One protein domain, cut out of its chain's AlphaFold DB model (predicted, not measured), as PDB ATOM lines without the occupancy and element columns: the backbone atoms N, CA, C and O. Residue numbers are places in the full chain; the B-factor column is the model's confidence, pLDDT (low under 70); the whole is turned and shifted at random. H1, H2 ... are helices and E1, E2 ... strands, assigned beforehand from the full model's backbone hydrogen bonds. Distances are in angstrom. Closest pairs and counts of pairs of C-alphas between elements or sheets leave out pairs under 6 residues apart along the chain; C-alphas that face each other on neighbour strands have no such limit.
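What this domain is: This is residues 69 to 79 and 95 to 214 of the 409 residues of an uncharacterized protein of Chlamydomonas eustigma (UniProt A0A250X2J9). A short two-strand parallel sheet, E2 and E3, runs through the middle of the domain, with H1 and H2 on one side of it and a cluster of four helices, H3, H4 and H6 around H5, on the other. A second, smaller parallel pair, E1 and E4, lies away from this sheet at the margin of the body, and the loop of residues 144 to 158 makes a wide excursion between H3 and H4. The printed part has 131 residues, with six named helices and four named strands in the order E1, H1, E2, H2, H3, H4, E3, H5, H6, E4; the class is mixed, helices and strands. The whole is compact, with a radius of gyration of the C-alphas of 14.0 A, and rounded, spanning 35 by 35 by 30 A.

Where its parts are: The printed part begins at Glu 69, and residues 69 to 79 hold no named element. After the cut, E1 is residues 97 to 99, with C-alpha 97 at (207.381, 190.594, 160.424). H1 is residues 102 to 114, 18.1 A long. E2 is residues 119 to 123, 13.4 A long. H2 is residues 126 to 132, H3 residues 139 to 143 and H4 residues 159 to 166, 10.6 A long. E3 is residues 169 to 173, 13.2 A long. H5, the longest helix, is residues 180 to 194, and runs 21.0 A from C-alpha 180 at (225.435, 186.335, 148.052) to C-alpha 194. H6 is residues 199 to 206, 10.0 A long. E4 is residues 211 to 213, with C-alpha 213 at (207.071, 185.743, 156.053).

How they stand to each other: H5 is the hub, touching three helices. H6 touches it at a steep tilt of 53 degrees, the same way, with the closest C-alphas, those of Met 191 and Val 202, 6.4 A apart. H4 touches residues 193 to 194 of H5 alone, about perpendicular at 81 degrees, and the closest C-alphas, of Lys 165 and Ile 193, are 5.6 A apart. H3 only just touches H5, with 3 pairs of C-alphas within 8 A, the closest being those of Leu 143 and Arg 189 at 7.0 A. E2 and H5 are apart. E2 and E3 are parallel neighbours at 17 degrees, with N 120 and O 169 at 2.7 A and N 173 and O 122 at 2.8 A, within hydrogen-bond range. With H2, H3 and H4 between them they form a strand-helix-strand unit, two parallel neighbour strands joined through helices. Residues 73 to 74 pair antiparallel with residues 171 to 172 of E3, and residues 137 to 138 pair parallel with residues 122 to 123 of E2. The closest C-alphas of E2 and H2, those of Ala 123 and Ala 129, are 4.7 A apart. H2 touches residues 102 to 106 of H1 alone, the same way at a steep tilt of 67 degrees, only just short of about perpendicular; the closest C-alphas, of Val 102 and Leu 132, are 6.6 A apart. E1 and E4 are parallel at 39 degrees, with N 98 and O 211 at 3.0 A. In H1, H2, H3, H4, H5 and H6 every O i to N i+4 pair is within hydrogen-bond range.

The domain as a whole: The two C-alphas farthest apart, those of Ser 95 and His 157, are 40.4 A apart. Residues 80 to 94 are not printed, and C-alphas 79 and 95 are 23.4 A apart across this cut. The link from H3 to H4, residues 144 to 158, is long. The mean pLDDT of the printed part is 80.0, and it is under 70 in residues 69 to 79, 95 to 100 and 205 to 214 of the model.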
ATOM      1  N   GLU A  69     214.748 180.689 155.569       31.45
ATOM      2  CA  GLU A  69     213.446 181.374 155.503       31.45
ATOM      3  C   GLU A  69     213.280 181.982 154.097       31.45
ATOM      4  O   GLU A  69     214.239 182.513 153.535       31.45
ATOM      5  N   THR A  70     212.084 181.923 153.507       31.19
ATOM      6  CA  THR A  70     211.757 182.687 152.293       31.19
ATOM      7  C   THR A  70     211.598 184.158 152.674       31.19
ATOM      8  O   THR A  70     210.685 184.525 153.409       31.19
ATOM      9  N   TYR A  71     212.518 184.999 152.197       35.16
ATOM     10  CA  TYR A  71     212.535 186.430 152.496       35.16
ATOM     11  C   TYR A  71     211.953 187.243 151.343       35.16
ATOM     12  O   TYR A  71     212.213 186.965 150.173       35.16
ATOM     13  N   TRP A  72     211.261 188.318 151.699       38.44
ATOM     14  CA  TRP A  72     210.754 189.312 150.763       38.44
ATOM     15  C   TRP A  72     211.310 190.679 151.126       38.44
ATOM     16  O   TRP A  72     211.598 190.956 152.288       38.44
ATOM     17  N   THR A  73     211.460 191.549 150.136       36.84
ATOM     18  CA  THR A  73     211.787 192.958 150.360       36.84
ATOM     19  C   THR A  73     210.872 193.801 149.491       36.84
ATOM     20  O   THR A  73     210.857 193.634 148.275       36.84
ATOM     21  N   VAL A  74     210.130 194.710 150.120       36.88
ATOM     22  CA  VAL A  74     209.488 195.847 149.454       36.88
ATOM     23  C   VAL A  74     210.489 197.006 149.499       36.88
ATOM     24  O   VAL A  74     211.122 197.244 150.522       36.88
ATOM     25  N   ILE A  75     210.696 197.693 148.383       40.09
ATOM     26  CA  ILE A  75     211.599 198.855 148.265       40.09
ATOM     27  C   ILE A  75     210.717 200.090 148.023       40.09
ATOM     28  O   ILE A  75     209.718 199.966 147.327       40.09
ATOM     29  N   ARG A  76     211.009 201.250 148.624       36.19
ATOM     30  CA  ARG A  76     210.225 202.490 148.487       36.19
ATOM     31  C   ARG A  76     211.108 203.755 148.558       36.19
ATOM     32  O   ARG A  76     211.758 203.933 149.584       36.19
ATOM     33  N   PRO A  77     211.027 204.701 147.599       29.34
ATOM     34  CA  PRO A  77     211.624 206.032 147.725       29.34
ATOM     35  C   PRO A  77     210.947 206.878 148.811       29.34
ATOM     36  O   PRO A  77     209.720 207.028 148.833       29.34
ATOM     37  N   ALA A  78     211.754 207.469 149.688       34.16
ATOM     38  CA  ALA A  78     211.347 208.450 150.680       34.16
ATOM     39  C   ALA A  78     211.060 209.803 150.009       34.16
ATOM     40  O   ALA A  78     211.881 210.342 149.264       34.16
ATOM     41  N   SER A  79     209.899 210.387 150.300       33.53
ATOM     42  CA  SER A  79     209.542 211.748 149.896       33.53
ATOM     43  C   SER A  79     209.550 212.687 151.105       33.53
ATOM     44  O   SER A  79     208.669 212.590 151.953       33.53
ATOM     45  N   SER A  95     211.702 194.107 164.515       31.06
ATOM     46  CA  SER A  95     210.373 194.075 165.167       31.06
ATOM     47  C   SER A  95     209.164 193.888 164.240       31.06
ATOM     48  O   SER A  95     208.099 193.550 164.744       31.06
ATOM     49  N   ASN A  96     209.294 194.039 162.916       34.91
ATOM     50  CA  ASN A  96     208.134 194.009 162.012       34.91
ATOM     51  C   ASN A  96     208.239 192.861 160.997       34.91
ATOM     52  O   ASN A  96     208.836 193.011 159.928       34.91
ATOM     53  N   ARG A  97     207.651 191.709 161.344       42.22
ATOM     54  CA  ARG A  97     207.381 190.594 160.424       42.22
ATOM     55  C   ARG A  97     205.926 190.711 159.961       42.22
ATOM     56  O   ARG A  97     205.029 190.612 160.789       42.22
ATOM     57  N   LEU A  98     205.684 190.928 158.669       43.62
ATOM     58  CA  LEU A  98     204.326 190.958 158.104       43.62
ATOM     59  C   LEU A  98     204.106 189.686 157.287       43.62
ATOM     60  O   LEU A  98     204.766 189.481 156.279       43.62
ATOM     61  N   ILE A  99     203.207 188.803 157.706       50.97
ATOM     62  CA  ILE A  99     203.032 187.526 157.009       50.97
ATOM     63  C   ILE A  99     202.080 187.721 155.823       50.97
ATOM     64  O   ILE A  99     200.926 188.069 156.048       50.97
ATOM     65  N   LEU A 100     202.543 187.529 154.581       62.97
ATOM     66  CA  LEU A 100     201.709 187.675 153.377       62.97
ATOM     67  C   LEU A 100     201.747 186.409 152.524       62.97
ATOM     68  O   LEU A 100     202.804 185.871 152.247       62.97
ATOM     69  N   THR A 101     200.596 185.957 152.055       72.12
ATOM     70  CA  THR A 101     200.442 184.914 151.033       72.12
ATOM     71  C   THR A 101     200.665 185.487 149.627       72.12
ATOM     72  O   THR A 101     200.585 186.698 149.419       72.12
ATOM     73  N   VAL A 102     200.878 184.627 148.621       73.31
ATOM     74  CA  VAL A 102     201.006 185.054 147.208       73.31
ATOM     75  C   VAL A 102     199.782 185.860 146.748       73.31
ATOM     76  O   VAL A 102     199.921 186.871 146.060       73.31
ATOM     77  N   SER A 103     198.574 185.476 147.175       73.44
ATOM     78  CA  SER A 103     197.347 186.215 146.853       73.44
ATOM     79  C   SER A 103     197.317 187.600 147.508       73.44
ATOM     80  O   SER A 103     196.939 188.576 146.859       73.44
ATOM     81  N   GLN A 104     197.770 187.728 148.757       79.62
ATOM     82  CA  GLN A 104     197.914 189.028 149.416       79.62
ATOM     83  C   GLN A 104     198.987 189.887 148.745       79.62
ATOM     84  O   GLN A 104     198.813 191.098 148.626       79.62
ATOM     85  N   LEU A 105     200.060 189.278 148.243       80.44
ATOM     86  CA  LEU A 105     201.099 189.988 147.511       80.44
ATOM     87  C   LEU A 105     200.599 190.516 146.161       80.44
ATOM     88  O   LEU A 105     200.919 191.647 145.795       80.44
ATOM     89  N   HIS A 106     199.763 189.750 145.452       81.31
ATOM     90  CA  HIS A 106     199.047 190.246 144.272       81.31
ATOM     91  C   HIS A 106     198.172 191.448 144.619       81.31
ATOM     92  O   HIS A 106     198.234 192.468 143.932       81.31
ATOM     93  N   SER A 107     197.381 191.346 145.689       83.88
ATOM     94  CA  SER A 107     196.526 192.439 146.153       83.88
ATOM     95  C   SER A 107     197.343 193.677 146.519       83.88
ATOM     96  O   SER A 107     196.970 194.784 146.142       83.88
ATOM     97  N   LEU A 108     198.496 193.497 147.167       85.12
ATOM     98  CA  LEU A 108     199.412 194.576 147.520       85.12
ATOM     99  C   LEU A 108     200.011 195.242 146.272       85.12
ATOM    100  O   LEU A 108     199.987 196.465 146.143       85.12
ATOM    101  N   ALA A 109     200.508 194.447 145.323       86.19
ATOM    102  CA  ALA A 109     201.035 194.954 144.060       86.19
ATOM    103  C   ALA A 109     199.960 195.710 143.261       86.19
ATOM    104  O   ALA A 109     200.235 196.781 142.716       86.19
ATOM    105  N   HIS A 110     198.730 195.189 143.233       85.06
ATOM    106  CA  HIS A 110     197.593 195.832 142.582       85.06
ATOM    107  C   HIS A 110     197.185 197.127 143.292       85.06
ATOM    108  O   HIS A 110     196.939 198.126 142.624       85.06
ATOM    109  N   ALA A 111     197.161 197.148 144.626       86.94
ATOM    110  CA  ALA A 111     196.870 198.347 145.409       86.94
ATOM    111  C   ALA A 111     197.901 199.454 145.141       86.94
ATOM    112  O   ALA A 111     197.533 200.599 144.881       86.94
ATOM    113  N   PHE A 112     199.192 199.112 145.104       87.38
ATOM    114  CA  PHE A 112     200.238 200.069 144.749       87.38
ATOM    115  C   PHE A 112     200.107 200.586 143.314       87.38
ATOM    116  O   PHE A 112     200.234 201.792 143.089       87.38
ATOM    117  N   ALA A 113     199.820 199.703 142.357       85.25
ATOM    118  CA  ALA A 113     199.593 200.093 140.969       85.25
ATOM    119  C   ALA A 113     198.360 201.002 140.821       85.25
ATOM    120  O   ALA A 113     198.432 202.021 140.135       85.25
ATOM    121  N   ALA A 114     197.259 200.683 141.509       85.69
ATOM    122  CA  ALA A 114     196.044 201.498 141.551       85.69
ATOM    123  C   ALA A 114     196.301 202.883 142.169       85.69
ATOM    124  O   ALA A 114     195.748 203.876 141.706       85.69
ATOM    125  N   GLY A 115     197.217 202.969 143.140       90.25
ATOM    126  CA  GLY A 115     197.730 204.226 143.692       90.25
ATOM    127  C   GLY A 115     198.731 204.971 142.792       90.25
ATOM    128  O   GLY A 115     199.433 205.864 143.268       90.25
ATOM    129  N   GLY A 116     198.873 204.588 141.519       89.00
ATOM    130  CA  GLY A 116     199.774 205.232 140.559       89.00
ATOM    131  C   GLY A 116     201.262 204.995 140.842       89.00
ATOM    132  O   GLY A 116     202.113 205.764 140.383       89.00
ATOM    133  N   ARG A 117     201.610 203.963 141.624       87.69
ATOM    134  CA  ARG A 117     203.006 203.585 141.878       87.69
ATOM    135  C   ARG A 117     203.435 202.501 140.896       87.69
ATOM    136  O   ARG A 117     202.765 201.494 140.706       87.69
ATOM    137  N   SER A 118     204.596 202.701 140.293       90.06
ATOM    138  CA  SER A 118     205.268 201.716 139.450       90.06
ATOM    139  C   SER A 118     205.842 200.592 140.320       90.06
ATOM    140  O   SER A 118     206.719 200.819 141.160       90.06
ATOM    141  N   VAL A 119     205.342 199.374 140.111       91.69
ATOM    142  CA  VAL A 119     205.769 198.172 140.834       91.69
ATOM    143  C   VAL A 119     206.511 197.246 139.880       91.69
ATOM    144  O   VAL A 119     206.019 196.916 138.802       91.69
ATOM    145  N   LEU A 120     207.689 196.801 140.295       93.00
ATOM    146  CA  LEU A 120     208.500 195.817 139.606       93.00
ATOM    147  C   LEU A 120     208.488 194.512 140.397       93.00
ATOM    148  O   LEU A 120     209.022 194.429 141.501       93.00
ATOM    149  N   LEU A 121     207.887 193.488 139.798       93.56
ATOM    150  CA  LEU A 121     207.742 192.158 140.380       93.56
ATOM    151  C   LEU A 121     208.816 191.227 139.819       93.56
ATOM    152  O   LEU A 121     208.970 191.113 138.599       93.56
ATOM    153  N   SER A 122     209.570 190.571 140.693       94.44
ATOM    154  CA  SER A 122     210.563 189.573 140.304       94.44
ATOM    155  C   SER A 122     210.576 188.373 141.238       94.44
ATOM    156  O   SER A 122     210.116 188.461 142.366       94.44
ATOM    157  N   ALA A 123     211.162 187.271 140.781       93.00
ATOM    158  CA  ALA A 123     211.462 186.109 141.615       93.00
ATOM    159  C   ALA A 123     212.814 185.499 141.235       93.00
ATOM    160  O   ALA A 123     213.367 185.807 140.174       93.00
ATOM    161  N   THR A 124     213.369 184.622 142.063       91.62
ATOM    162  CA  THR A 124     214.645 183.953 141.753       91.62
ATOM    163  C   THR A 124     214.531 182.910 140.645       91.62
ATOM    164  O   THR A 124     215.455 182.769 139.842       91.62
ATOM    165  N   THR A 125     213.382 182.242 140.531       88.50
ATOM    166  CA  THR A 125     213.101 181.237 139.496       88.50
ATOM    167  C   THR A 125     211.993 181.691 138.547       88.50
ATOM    168  O   THR A 125     211.186 182.565 138.869       88.50
ATOM    169  N   GLY A 126     211.949 181.106 137.344       84.56
ATOM    170  CA  GLY A 126     210.870 181.377 136.386       84.56
ATOM    171  C   GLY A 126     209.499 180.964 136.925       84.56
ATOM    172  O   GLY A 126     208.536 181.708 136.759       84.56
ATOM    173  N   ALA A 127     209.442 179.831 137.633       81.69
ATOM    174  CA  ALA A 127     208.216 179.282 138.202       81.69
ATOM    175  C   ALA A 127     207.618 180.234 139.242       81.69
ATOM    176  O   ALA A 127     206.455 180.618 139.138       81.69
ATOM    177  N   ALA A 128     208.447 180.674 140.195       86.31
ATOM    178  CA  ALA A 128     208.044 181.635 141.215       86.31
ATOM    179  C   ALA A 128     207.614 182.969 140.583       86.31
ATOM    180  O   ALA A 128     206.591 183.531 140.957       86.31
ATOM    181  N   ALA A 129     208.312 183.435 139.539       88.38
ATOM    182  CA  ALA A 129     207.920 184.660 138.845       88.38
ATOM    183  C   ALA A 129     206.533 184.529 138.194       88.38
ATOM    184  O   ALA A 129     205.707 185.420 138.350       88.38
ATOM    185  N   VAL A 130     206.241 183.423 137.502       84.62
ATOM    186  CA  VAL A 130     204.909 183.202 136.907       84.62
ATOM    187  C   VAL A 130     203.818 183.129 137.970       84.62
ATOM    188  O   VAL A 130     202.736 183.678 137.753       84.62
ATOM    189  N   ASN A 131     204.107 182.503 139.112       84.44
ATOM    190  CA  ASN A 131     203.184 182.444 140.243       84.44
ATOM    191  C   ASN A 131     202.917 183.831 140.845       84.44
ATOM    192  O   ASN A 131     201.810 184.065 141.319       84.44
ATOM    193  N   LEU A 132     203.899 184.737 140.781       86.25
ATOM    194  CA  LEU A 132     203.819 186.099 141.306       86.25
ATOM    195  C   LEU A 132     203.060 187.089 140.406       86.25
ATOM    196  O   LEU A 132     202.541 188.081 140.903       86.25
ATOM    197  N   SER A 133     203.095 186.937 139.079       88.12
ATOM    198  CA  SER A 133     202.274 187.702 138.120       88.12
ATOM    199  C   SER A 133     202.652 187.348 136.678       88.12
ATOM    200  O   SER A 133     203.804 187.056 136.368       88.12
ATOM    201  N   LYS A 134     201.719 187.535 135.732       83.50
ATOM    202  CA  LYS A 134     202.001 187.488 134.281       83.50
ATOM    203  C   LYS A 134     203.039 188.524 133.822       83.50
ATOM    204  O   LYS A 134     203.654 188.344 132.773       83.50
ATOM    205  N   SER A 135     203.191 189.627 134.558       85.75
ATOM    206  CA  SER A 135     204.173 190.685 134.277       85.75
ATOM    207  C   SER A 135     205.485 190.521 135.045       85.75
ATOM    208  O   SER A 135     206.437 191.258 134.779       85.75
ATOM    209  N   ALA A 136     205.547 189.589 135.999       91.06
ATOM    210  CA  ALA A 136     206.761 189.325 136.747       91.06
ATOM    211  C   ALA A 136     207.775 188.570 135.876       91.06
ATOM    212  O   ALA A 136     207.442 187.899 134.898       91.06
ATOM    213  N   SER A 137     209.053 188.702 136.217       90.69
ATOM    214  CA  SER A 137     210.121 187.952 135.554       90.69
ATOM    215  C   SER A 137     211.221 187.583 136.537       90.69
ATOM    216  O   SER A 137     211.218 188.025 137.682       90.69
ATOM    217  N   THR A 138     212.174 186.753 136.123       93.56
ATOM    218  CA  THR A 138     213.280 186.400 137.016       93.56
ATOM    219  C   THR A 138     214.107 187.636 137.372       93.56
ATOM    220  O   THR A 138     214.265 188.534 136.545       93.56
ATOM    221  N   VAL A 139     214.694 187.673 138.569       95.00
ATOM    222  CA  VAL A 139     215.599 188.748 139.024       95.00
ATOM    223  C   VAL A 139     216.692 189.023 137.989       95.00
ATOM    224  O   VAL A 139     216.976 190.176 137.666       95.00
ATOM    225  N   HIS A 140     217.250 187.961 137.402       94.56
ATOM    226  CA  HIS A 140     218.248 188.043 136.339       94.56
ATOM    227  C   HIS A 140     217.748 188.815 135.117       94.56
ATOM    228  O   HIS A 140     218.404 189.752 134.664       94.56
ATOM    229  N   ASN A 141     216.569 188.466 134.605       92.88
ATOM    230  CA  ASN A 141     215.996 189.139 133.446       92.88
ATOM    231  C   ASN A 141     215.553 190.568 133.788       92.88
ATOM    232  O   ASN A 141     215.840 191.519 133.057       92.88
ATOM    233  N   ASN A 142     214.879 190.741 134.925       93.94
ATOM    234  CA  ASN A 142     214.268 192.015 135.263       93.94
ATOM    235  C   ASN A 142     215.295 193.084 135.628       93.94
ATOM    236  O   ASN A 142     215.081 194.253 135.328       93.94
ATOM    237  N   LEU A 143     216.426 192.698 136.213       95.06
ATOM    238  CA  LEU A 143     217.506 193.616 136.572       95.06
ATOM    239  C   LEU A 143     218.700 193.540 135.612       95.06
ATOM    240  O   LEU A 143     219.706 194.213 135.839       95.06
ATOM    241  N   MET A 144     218.606 192.753 134.532       95.81
ATOM    242  CA  MET A 144     219.707 192.491 133.592       95.81
ATOM    243  C   MET A 144     220.986 192.060 134.330       95.81
ATOM    244  O   MET A 144     222.064 192.621 134.117       95.81
ATOM    245  N   ILE A 145     220.849 191.132 135.276       94.75
ATOM    246  CA  ILE A 145     221.961 190.593 136.063       94.75
ATOM    247  C   ILE A 145     222.416 189.293 135.403       94.75
ATOM    248  O   ILE A 145     221.594 188.387 135.238       94.75
ATOM    249  N   PRO A 146     223.705 189.165 135.043       91.88
ATOM    250  CA  PRO A 146     224.210 187.933 134.457       91.88
ATOM    251  C   PRO A 146     224.040 186.759 135.427       91.88
ATOM    252  O   PRO A 146     224.242 186.908 136.633       91.88
ATOM    253  N   VAL A 147     223.671 185.591 134.898       88.38
ATOM    254  CA  VAL A 147     223.707 184.328 135.659       88.38
ATOM    255  C   VAL A 147     225.161 183.882 135.835       88.38
ATOM    256  O   VAL A 147     225.562 183.465 136.918       88.38
ATOM    257  N   THR A 148     225.966 184.038 134.783       86.00
ATOM    258  CA  THR A 148     227.407 183.779 134.760       86.00
ATOM    259  C   THR A 148     228.146 184.945 134.104       86.00
ATOM    260  O   THR A 148     227.619 185.622 133.220       86.00
ATOM    261  N   GLY A 149     229.382 185.193 134.537       88.75
ATOM    262  CA  GLY A 149     230.229 186.261 134.001       88.75
ATOM    263  C   GLY A 149     230.138 187.587 134.763       88.75
ATOM    264  O   GLY A 149     229.652 187.661 135.891       88.75
ATOM    265  N   PHE A 150     230.675 188.641 134.151       90.25
ATOM    266  CA  PHE A 150     230.877 189.933 134.808       90.25
ATOM    267  C   PHE A 150     229.622 190.805 134.789       90.25
ATOM    268  O   PHE A 150     228.968 190.957 133.754       90.25
ATOM    269  N   PHE A 151     229.333 191.448 135.919       94.19
ATOM    270  CA  PHE A 151     228.298 192.471 136.018       94.19
ATOM    271  C   PHE A 151     228.615 193.645 135.082       94.19
ATOM    272  O   PHE A 151     229.650 194.299 135.215       94.19
ATOM    273  N   ARG A 152     227.715 193.925 134.131       94.25
ATOM    274  CA  ARG A 152     227.856 195.045 133.193       94.25
ATOM    275  C   ARG A 152     226.948 196.214 133.599       94.25
ATOM    276  O   ARG A 152     225.735 196.018 133.787       94.25
ATOM    277  N   PRO A 153     227.491 197.440 133.713       94.25
ATOM    278  CA  PRO A 153     226.685 198.637 133.912       94.25
ATOM    279  C   PRO A 153     225.659 198.807 132.782       94.25
ATOM    280  O   PRO A 153     225.986 198.637 131.610       94.25
ATOM    281  N   LEU A 154     224.417 199.172 133.117       95.69
ATOM    282  CA  LEU A 154     223.428 199.562 132.108       95.69
ATOM    283  C   LEU A 154     223.829 200.889 131.439       95.69
ATOM    284  O   LEU A 154     224.165 201.839 132.163       95.69
ATOM    285  N   PRO A 155     223.727 201.010 130.102       95.12
ATOM    286  CA  PRO A 155     223.921 202.282 129.412       95.12
ATOM    287  C   PRO A 155     222.997 203.373 129.969       95.12
ATOM    288  O   PRO A 155     221.837 203.099 130.293       95.12
ATOM    289  N   MET A 156     223.500 204.613 130.061       91.50
ATOM    290  CA  MET A 156     222.762 205.777 130.593       91.50
ATOM    291  C   MET A 156     221.401 205.979 129.916       91.50
ATOM    292  O   MET A 156     220.425 206.278 130.593       91.50
ATOM    293  N   HIS A 157     221.326 205.733 128.608       93.50
ATOM    294  CA  HIS A 157     220.128 205.940 127.790       93.50
ATOM    295  C   HIS A 157     219.367 204.645 127.482       93.50
ATOM    296  O   HIS A 157     218.524 204.615 126.590       93.50
ATOM    297  N   SER A 158     219.673 203.546 128.179       95.06
ATOM    298  CA  SER A 158     218.923 202.308 127.969       95.06
ATOM    299  C   SER A 158     217.499 202.451 128.513       95.06
ATOM    300  O   SER A 158     217.300 202.860 129.658       95.06
ATOM    301  N   VAL A 159     216.507 202.048 127.712       94.00
ATOM    302  CA  VAL A 159     215.089 202.002 128.118       94.00
ATOM    303  C   VAL A 159     214.934 201.242 129.434       94.00
ATOM    304  O   VAL A 159     214.226 201.680 130.333       94.00
ATOM    305  N   LYS A 160     215.676 200.141 129.598       94.56
ATOM    306  CA  LYS A 160     215.648 199.350 130.827       94.56
ATOM    307  C   LYS A 160     216.099 200.147 132.051       94.56
ATOM    308  O   LYS A 160     215.468 200.033 133.093       94.56
ATOM    309  N   ARG A 161     217.148 200.971 131.944       94.88
ATOM    310  CA  ARG A 161     217.580 201.830 133.054       94.88
ATOM    311  C   ARG A 161     216.521 202.868 133.414       94.88
ATOM    312  O   ARG A 161     216.322 203.102 134.599       94.88
ATOM    313  N   LEU A 162     215.851 203.459 132.422       93.00
ATOM    314  CA  LEU A 162     214.760 204.411 132.654       93.00
ATOM    315  C   LEU A 162     213.588 203.738 133.375       93.00
ATOM    316  O   LEU A 162     213.186 204.217 134.426       93.00
ATOM    317  N   LEU A 163     213.144 202.570 132.899       92.62
ATOM    318  CA  LEU A 163     212.080 201.790 133.544       92.62
ATOM    319  C   LEU A 163     212.425 201.411 134.989       92.62
ATOM    320  O   LEU A 163     211.589 201.513 135.881       92.62
ATOM    321  N   LEU A 164     213.666 200.985 135.231       93.62
ATOM    322  CA  LEU A 164     214.124 200.648 136.576       93.62
ATOM    323  C   LEU A 164     214.224 201.883 137.480       93.62
ATOM    324  O   LEU A 164     213.969 201.771 138.669       93.62
ATOM    325  N   LYS A 165     214.571 203.050 136.930       91.88
ATOM    326  CA  LYS A 165     214.602 204.320 137.670       91.88
ATOM    327  C   LYS A 165     213.201 204.834 137.995       91.88
ATOM    328  O   LYS A 165     213.007 205.478 139.019       91.88
ATOM    329  N   GLU A 166     212.239 204.577 137.115       91.06
ATOM    330  CA  GLU A 166     210.841 204.938 137.326       91.06
ATOM    331  C   GLU A 166     210.152 204.020 138.332       91.06
ATOM    332  O   GLU A 166     209.200 204.467 138.965       91.06
ATOM    333  N   ALA A 167     210.604 202.770 138.492       91.12
ATOM    334  CA  ALA A 167     210.065 201.816 139.458       91.12
ATOM    335  C   ALA A 167     210.239 202.325 140.898       91.12
ATOM    336  O   ALA A 167     211.352 202.467 141.399       91.12
ATOM    337  N   LYS A 168     209.118 202.587 141.574       86.75
ATOM    338  CA  LYS A 168     209.105 203.018 142.977       86.75
ATOM    339  C   LYS A 168     209.157 201.833 143.924       86.75
ATOM    340  O   LYS A 168     209.635 201.983 145.041       86.75
ATOM    341  N   ILE A 169     208.623 200.689 143.500       87.50
ATOM    342  CA  ILE A 169     208.505 199.509 144.343       87.50
ATOM    343  C   ILE A 169     209.122 198.313 143.650       87.50
ATOM    344  O   ILE A 169     208.751 197.984 142.529       87.50
ATOM    345  N   PHE A 170     210.043 197.647 144.337       89.06
ATOM    346  CA  PHE A 170     210.606 196.371 143.916       89.06
ATOM    347  C   PHE A 170     210.105 195.302 144.873       89.06
ATOM    348  O   PHE A 170     210.201 195.484 146.083       89.06
ATOM    349  N   ILE A 171     209.583 194.214 144.322       90.50
ATOM    350  CA  ILE A 171     209.183 193.022 145.065       90.50
ATOM    351  C   ILE A 171     209.966 191.861 144.470       90.50
ATOM    352  O   ILE A 171     209.909 191.632 143.260       90.50
ATOM    353  N   ILE A 172     210.721 191.163 145.315       91.38
ATOM    354  CA  ILE A 172     211.491 189.981 144.929       91.38
ATOM    355  C   ILE A 172     211.022 188.796 145.771       91.38
ATOM    356  O   ILE A 172     211.179 188.824 146.989       91.38
ATOM    357  N   ASP A 173     210.465 187.789 145.105       89.31
ATOM    358  CA  ASP A 173     210.092 186.489 145.666       89.31
ATOM    359  C   ASP A 173     211.291 185.532 145.739       89.31
ATOM    360  O   ASP A 173     212.231 185.626 144.936       89.31
ATOM    361  N   GLU A 174     211.230 184.592 146.679       87.88
ATOM    362  CA  GLU A 174     212.172 183.497 146.883       87.88
ATOM    363  C   GLU A 174     213.622 183.968 147.030       87.88
ATOM    364  O   GLU A 174     214.553 183.330 146.531       87.88
ATOM    365  N   MET A 175     213.843 185.101 147.720       86.94
ATOM    366  CA  MET A 175     215.187 185.675 147.895       86.94
ATOM    367  C   MET A 175     216.167 184.719 148.581       86.94
ATOM    368  O   MET A 175     217.372 184.872 148.400       86.94
ATOM    369  N   SER A 176     215.669 183.734 149.332       83.69
ATOM    370  CA  SER A 176     216.457 182.657 149.947       83.69
ATOM    371  C   SER A 176     217.306 181.883 148.936       83.69
ATOM    372  O   SER A 176     218.380 181.394 149.274       83.69
ATOM    373  N   MET A 177     216.865 181.821 147.676       87.69
ATOM    374  CA  MET A 177     217.596 181.177 146.587       87.69
ATOM    375  C   MET A 177     218.659 182.081 145.941       87.69
ATOM    376  O   MET A 177     219.412 181.628 145.075       87.69
ATOM    377  N   LEU A 178     218.741 183.366 146.309       89.69
ATOM    378  CA  LEU A 178     219.804 184.242 145.821       89.69
ATOM    379  C   LEU A 178     221.117 183.895 146.514       89.69
ATOM    380  O   LEU A 178     221.257 184.007 147.729       89.69
ATOM    381  N   THR A 179     222.137 183.577 145.720       91.69
ATOM    382  CA  THR A 179     223.507 183.554 146.240       91.69
ATOM    383  C   THR A 179     223.919 184.956 146.696       91.69
ATOM    384  O   THR A 179     223.451 185.958 146.147       91.69
ATOM    385  N   GLN A 180     224.871 185.047 147.629       90.69
ATOM    386  CA  GLN A 180     225.435 186.335 148.052       90.69
ATOM    387  C   GLN A 180     225.957 187.159 146.860       90.69
ATOM    388  O   GLN A 180     225.793 188.376 146.823       90.69
ATOM    389  N   SER A 181     226.549 186.498 145.859       93.06
ATOM    390  CA  SER A 181     227.028 187.143 144.632       93.06
ATOM    391  C   SER A 181     225.879 187.759 143.826       93.06
ATOM    392  O   SER A 181     225.938 188.926 143.435       93.06
ATOM    393  N   THR A 182     224.789 187.008 143.631       93.19
ATOM    394  CA  THR A 182     223.605 187.509 142.923       93.19
ATOM    395  C   THR A 182     222.963 188.663 143.684       93.19
ATOM    396  O   THR A 182     222.637 189.678 143.072       93.19
ATOM    397  N   LEU A 183     222.845 188.558 145.011       92.00
ATOM    398  CA  LEU A 183     222.334 189.639 145.849       92.00
ATOM    399  C   LEU A 183     223.203 190.898 145.724       92.00
ATOM    400  O   LEU A 183     222.673 191.977 145.480       92.00
ATOM    401  N   ASN A 184     224.531 190.773 145.780       91.69
ATOM    402  CA  ASN A 184     225.439 191.904 145.567       91.69
ATOM    403  C   ASN A 184     225.229 192.555 144.190       91.69
ATOM    404  O   ASN A 184     225.236 193.778 144.080       91.69
ATOM    405  N   ASN A 185     224.979 191.769 143.139       94.69
ATOM    406  CA  ASN A 185     224.658 192.304 141.815       94.69
ATOM    407  C   ASN A 185     223.310 193.039 141.774       94.69
ATOM    408  O   ASN A 185     223.199 194.052 141.082       94.69
ATOM    409  N   VAL A 186     222.301 192.572 142.523       93.19
ATOM    410  CA  VAL A 186     221.031 193.295 142.715       93.19
ATOM    411  C   VAL A 186     221.306 194.653 143.351       93.19
ATOM    412  O   VAL A 186     220.890 195.677 142.810       93.19
ATOM    413  N   LEU A 187     222.074 194.679 144.441       91.88
ATOM    414  CA  LEU A 187     222.412 195.917 145.144       91.88
ATOM    415  C   LEU A 187     223.215 196.879 144.262       91.88
ATOM    416  O   LEU A 187     222.863 198.051 144.162       91.88
ATOM    417  N   ASN A 188     224.226 196.383 143.546       93.69
ATOM    418  CA  ASN A 188     225.015 197.176 142.601       93.69
ATOM    419  C   ASN A 188     224.147 197.761 141.482       93.69
ATOM    420  O   ASN A 188     224.346 198.907 141.073       93.69
ATOM    421  N   ARG A 189     223.162 197.002 140.987       95.25
ATOM    422  CA  ARG A 189     222.211 197.502 139.992       95.25
ATOM    423  C   ARG A 189     221.369 198.639 140.561       95.25
ATOM    424  O   ARG A 189     221.258 199.667 139.897       95.25
ATOM    425  N   LEU A 190     220.829 198.485 141.770       92.25
ATOM    426  CA  LEU A 190     220.068 199.537 142.451       92.25
ATOM    427  C   LEU A 190     220.934 200.786 142.675       92.25
ATOM    428  O   LEU A 190     220.549 201.878 142.267       92.25
ATOM    429  N   MET A 191     222.158 200.632 143.184       92.50
ATOM    430  CA  MET A 191     223.107 201.744 143.331       92.50
ATOM    431  C   MET A 191     223.346 202.482 142.005       92.50
ATOM    432  O   MET A 191     223.324 203.714 141.957       92.50
ATOM    433  N   GLN A 192     223.496 201.739 140.903       94.00
ATOM    434  CA  GLN A 192     223.685 202.310 139.571       94.00
ATOM    435  C   GLN A 192     222.459 203.099 139.070       94.00
ATOM    436  O   GLN A 192     222.606 204.151 138.437       94.00
ATOM    437  N   ILE A 193     221.250 202.587 139.305       93.19
ATOM    438  CA  ILE A 193     219.994 203.217 138.870       93.19
ATOM    439  C   ILE A 193     219.755 204.521 139.633       93.19
ATOM    440  O   ILE A 193     219.430 205.539 139.016       93.19
ATOM    441  N   HIS A 194     219.982 204.494 140.948       88.19
ATOM    442  CA  HIS A 194     219.767 205.621 141.855       88.19
ATOM    443  C   HIS A 194     220.955 206.596 141.909       88.19
ATOM    444  O   HIS A 194     220.855 207.657 142.523       88.19
ATOM    445  N   ASN A 195     222.052 206.275 141.212       91.00
ATOM    446  CA  ASN A 195     223.281 207.066 141.163       91.00
ATOM    447  C   ASN A 195     223.829 207.375 142.566       91.00
ATOM    448  O   ASN A 195     224.102 208.528 142.900       91.00
ATOM    449  N   VAL A 196     223.945 206.332 143.388       91.75
ATOM    450  CA  VAL A 196     224.470 206.416 144.753       91.75
ATOM    451  C   VAL A 196     225.741 205.597 144.905       91.75
ATOM    452  O   VAL A 196     225.918 204.552 144.278       91.75
ATOM    453  N   SER A 197     226.636 206.099 145.749       89.81
ATOM    454  CA  SER A 197     227.971 205.547 145.988       89.81
ATOM    455  C   SER A 197     227.980 204.387 146.975       89.81
ATOM    456  O   SER A 197     228.923 203.597 146.980       89.81
ATOM    457  N   SER A 198     226.943 204.263 147.805       89.88
ATOM    458  CA  SER A 198     226.878 203.246 148.851       89.88
ATOM    459  C   SER A 198     225.495 202.613 148.971       89.88
ATOM    460  O   SER A 198     224.466 203.232 148.704       89.88
ATOM    461  N   PHE A 199     225.459 201.361 149.433       79.81
ATOM    462  CA  PHE A 199     224.200 200.686 149.739       79.81
ATOM    463  C   PHE A 199     223.462 201.342 150.914       79.81
ATOM    464  O   PHE A 199     222.238 201.368 150.926       79.81
ATOM    465  N   ALA A 200     224.183 201.928 151.875       80.88
ATOM    466  CA  ALA A 200     223.566 202.679 152.967       80.88
ATOM    467  C   ALA A 200     222.733 203.864 152.444       80.88
ATOM    468  O   ALA A 200     221.635 204.097 152.942       80.88
ATOM    469  N   GLU A 201     223.200 204.552 151.398       81.25
ATOM    470  CA  GLU A 201     222.418 205.595 150.726       81.25
ATOM    471  C   GLU A 201     221.188 205.030 150.004       81.25
ATOM    472  O   GLU A 201     220.135 205.659 150.059       81.25
ATOM    473  N   VAL A 202     221.283 203.848 149.374       77.19
ATOM    474  CA  VAL A 202     220.104 203.152 148.809       77.19
ATOM    475  C   VAL A 202     219.096 202.847 149.915       77.19
ATOM    476  O   VAL A 202     217.906 203.079 149.742       77.19
ATOM    477  N   LEU A 203     219.563 202.361 151.069       73.69
ATOM    478  CA  LEU A 203     218.695 202.046 152.199       73.69
ATOM    479  C   LEU A 203     217.976 203.284 152.734       73.69
ATOM    480  O   LEU A 203     216.772 203.240 152.957       73.69
ATOM    481  N   GLN A 204     218.712 204.382 152.915       73.44
ATOM    482  CA  GLN A 204     218.171 205.635 153.441       73.44
ATOM    483  C   GLN A 204     217.209 206.322 152.473       73.44
ATOM    484  O   GLN A 204     216.221 206.904 152.913       73.44
ATOM    485  N   LYS A 205     217.508 206.289 151.170       68.06
ATOM    486  CA  LYS A 205     216.668 206.935 150.160       68.06
ATOM    487  C   LYS A 205     215.466 206.090 149.794       68.06
ATOM    488  O   LYS A 205     214.397 206.654 149.609       68.06
ATOM    489  N   ASP A 206     215.651 204.779 149.672       59.47
ATOM    490  CA  ASP A 206     214.776 203.967 148.839       59.47
ATOM    491  C   ASP A 206     214.365 202.621 149.446       59.47
ATOM    492  O   ASP A 206     213.620 201.904 148.792       59.47
ATOM    493  N   MET A 207     214.776 202.221 150.657       57.75
ATOM    494  CA  MET A 207     214.336 200.924 151.204       57.75
ATOM    495  C   MET A 207     213.696 201.007 152.584       57.75
ATOM    496  O   MET A 207     214.372 201.018 153.611       57.75
ATOM    497  N   THR A 208     212.374 200.860 152.611       59.00
ATOM    498  CA  THR A 208     211.669 200.360 153.793       59.00
ATOM    499  C   THR A 208     211.638 198.836 153.736       59.00
ATOM    500  O   THR A 208     210.806 198.256 153.050       59.00
ATOM    501  N   LYS A 209     212.560 198.164 154.434       55.09
ATOM    502  CA  LYS A 209     212.565 196.696 154.487       55.09
ATOM    503  C   LYS A 209     211.362 196.193 155.280       55.09
ATOM    504  O   LYS A 209     211.334 196.326 156.500       55.09
ATOM    505  N   TYR A 210     210.423 195.561 154.592       54.66
ATOM    506  CA  TYR A 210     209.428 194.703 155.221       54.66
ATOM    507  C   TYR A 210     209.892 193.265 155.076       54.66
ATOM    508  O   TYR A 210     210.027 192.777 153.956       54.66
ATOM    509  N   TYR A 211     210.149 192.608 156.204       51.81
ATOM    510  CA  TYR A 211     210.341 191.168 156.218       51.81
ATOM    511  C   TYR A 211     208.966 190.549 156.128       51.81
ATOM    512  O   TYR A 211     208.233 190.506 157.122       51.81
ATOM    513  N   LEU A 212     208.606 190.130 154.917       56.47
ATOM    514  CA  LEU A 212     207.429 189.305 154.779       56.47
ATOM    515  C   LEU A 212     207.808 187.870 155.112       56.47
ATOM    516  O   LEU A 212     208.873 187.408 154.712       56.47
ATOM    517  N   SER A 213     206.983 187.193 155.891       54.16
ATOM    518  CA  SER A 213     207.071 185.743 156.053       54.16
ATOM    519  C   SER A 213     205.873 185.151 155.320       54.16
ATOM    520  O   SER A 213     204.793 185.728 155.328       54.16
ATOM    521  N   CYS A 214     206.042 184.043 154.616       57.16
ATOM    522  CA  CYS A 214     204.897 183.303 154.102       57.16
ATOM    523  C   CYS A 214     204.737 182.088 154.997       57.16
ATOM    524  O   CYS A 214     205.526 181.154 154.898       57.16
TER     525      CYS A 214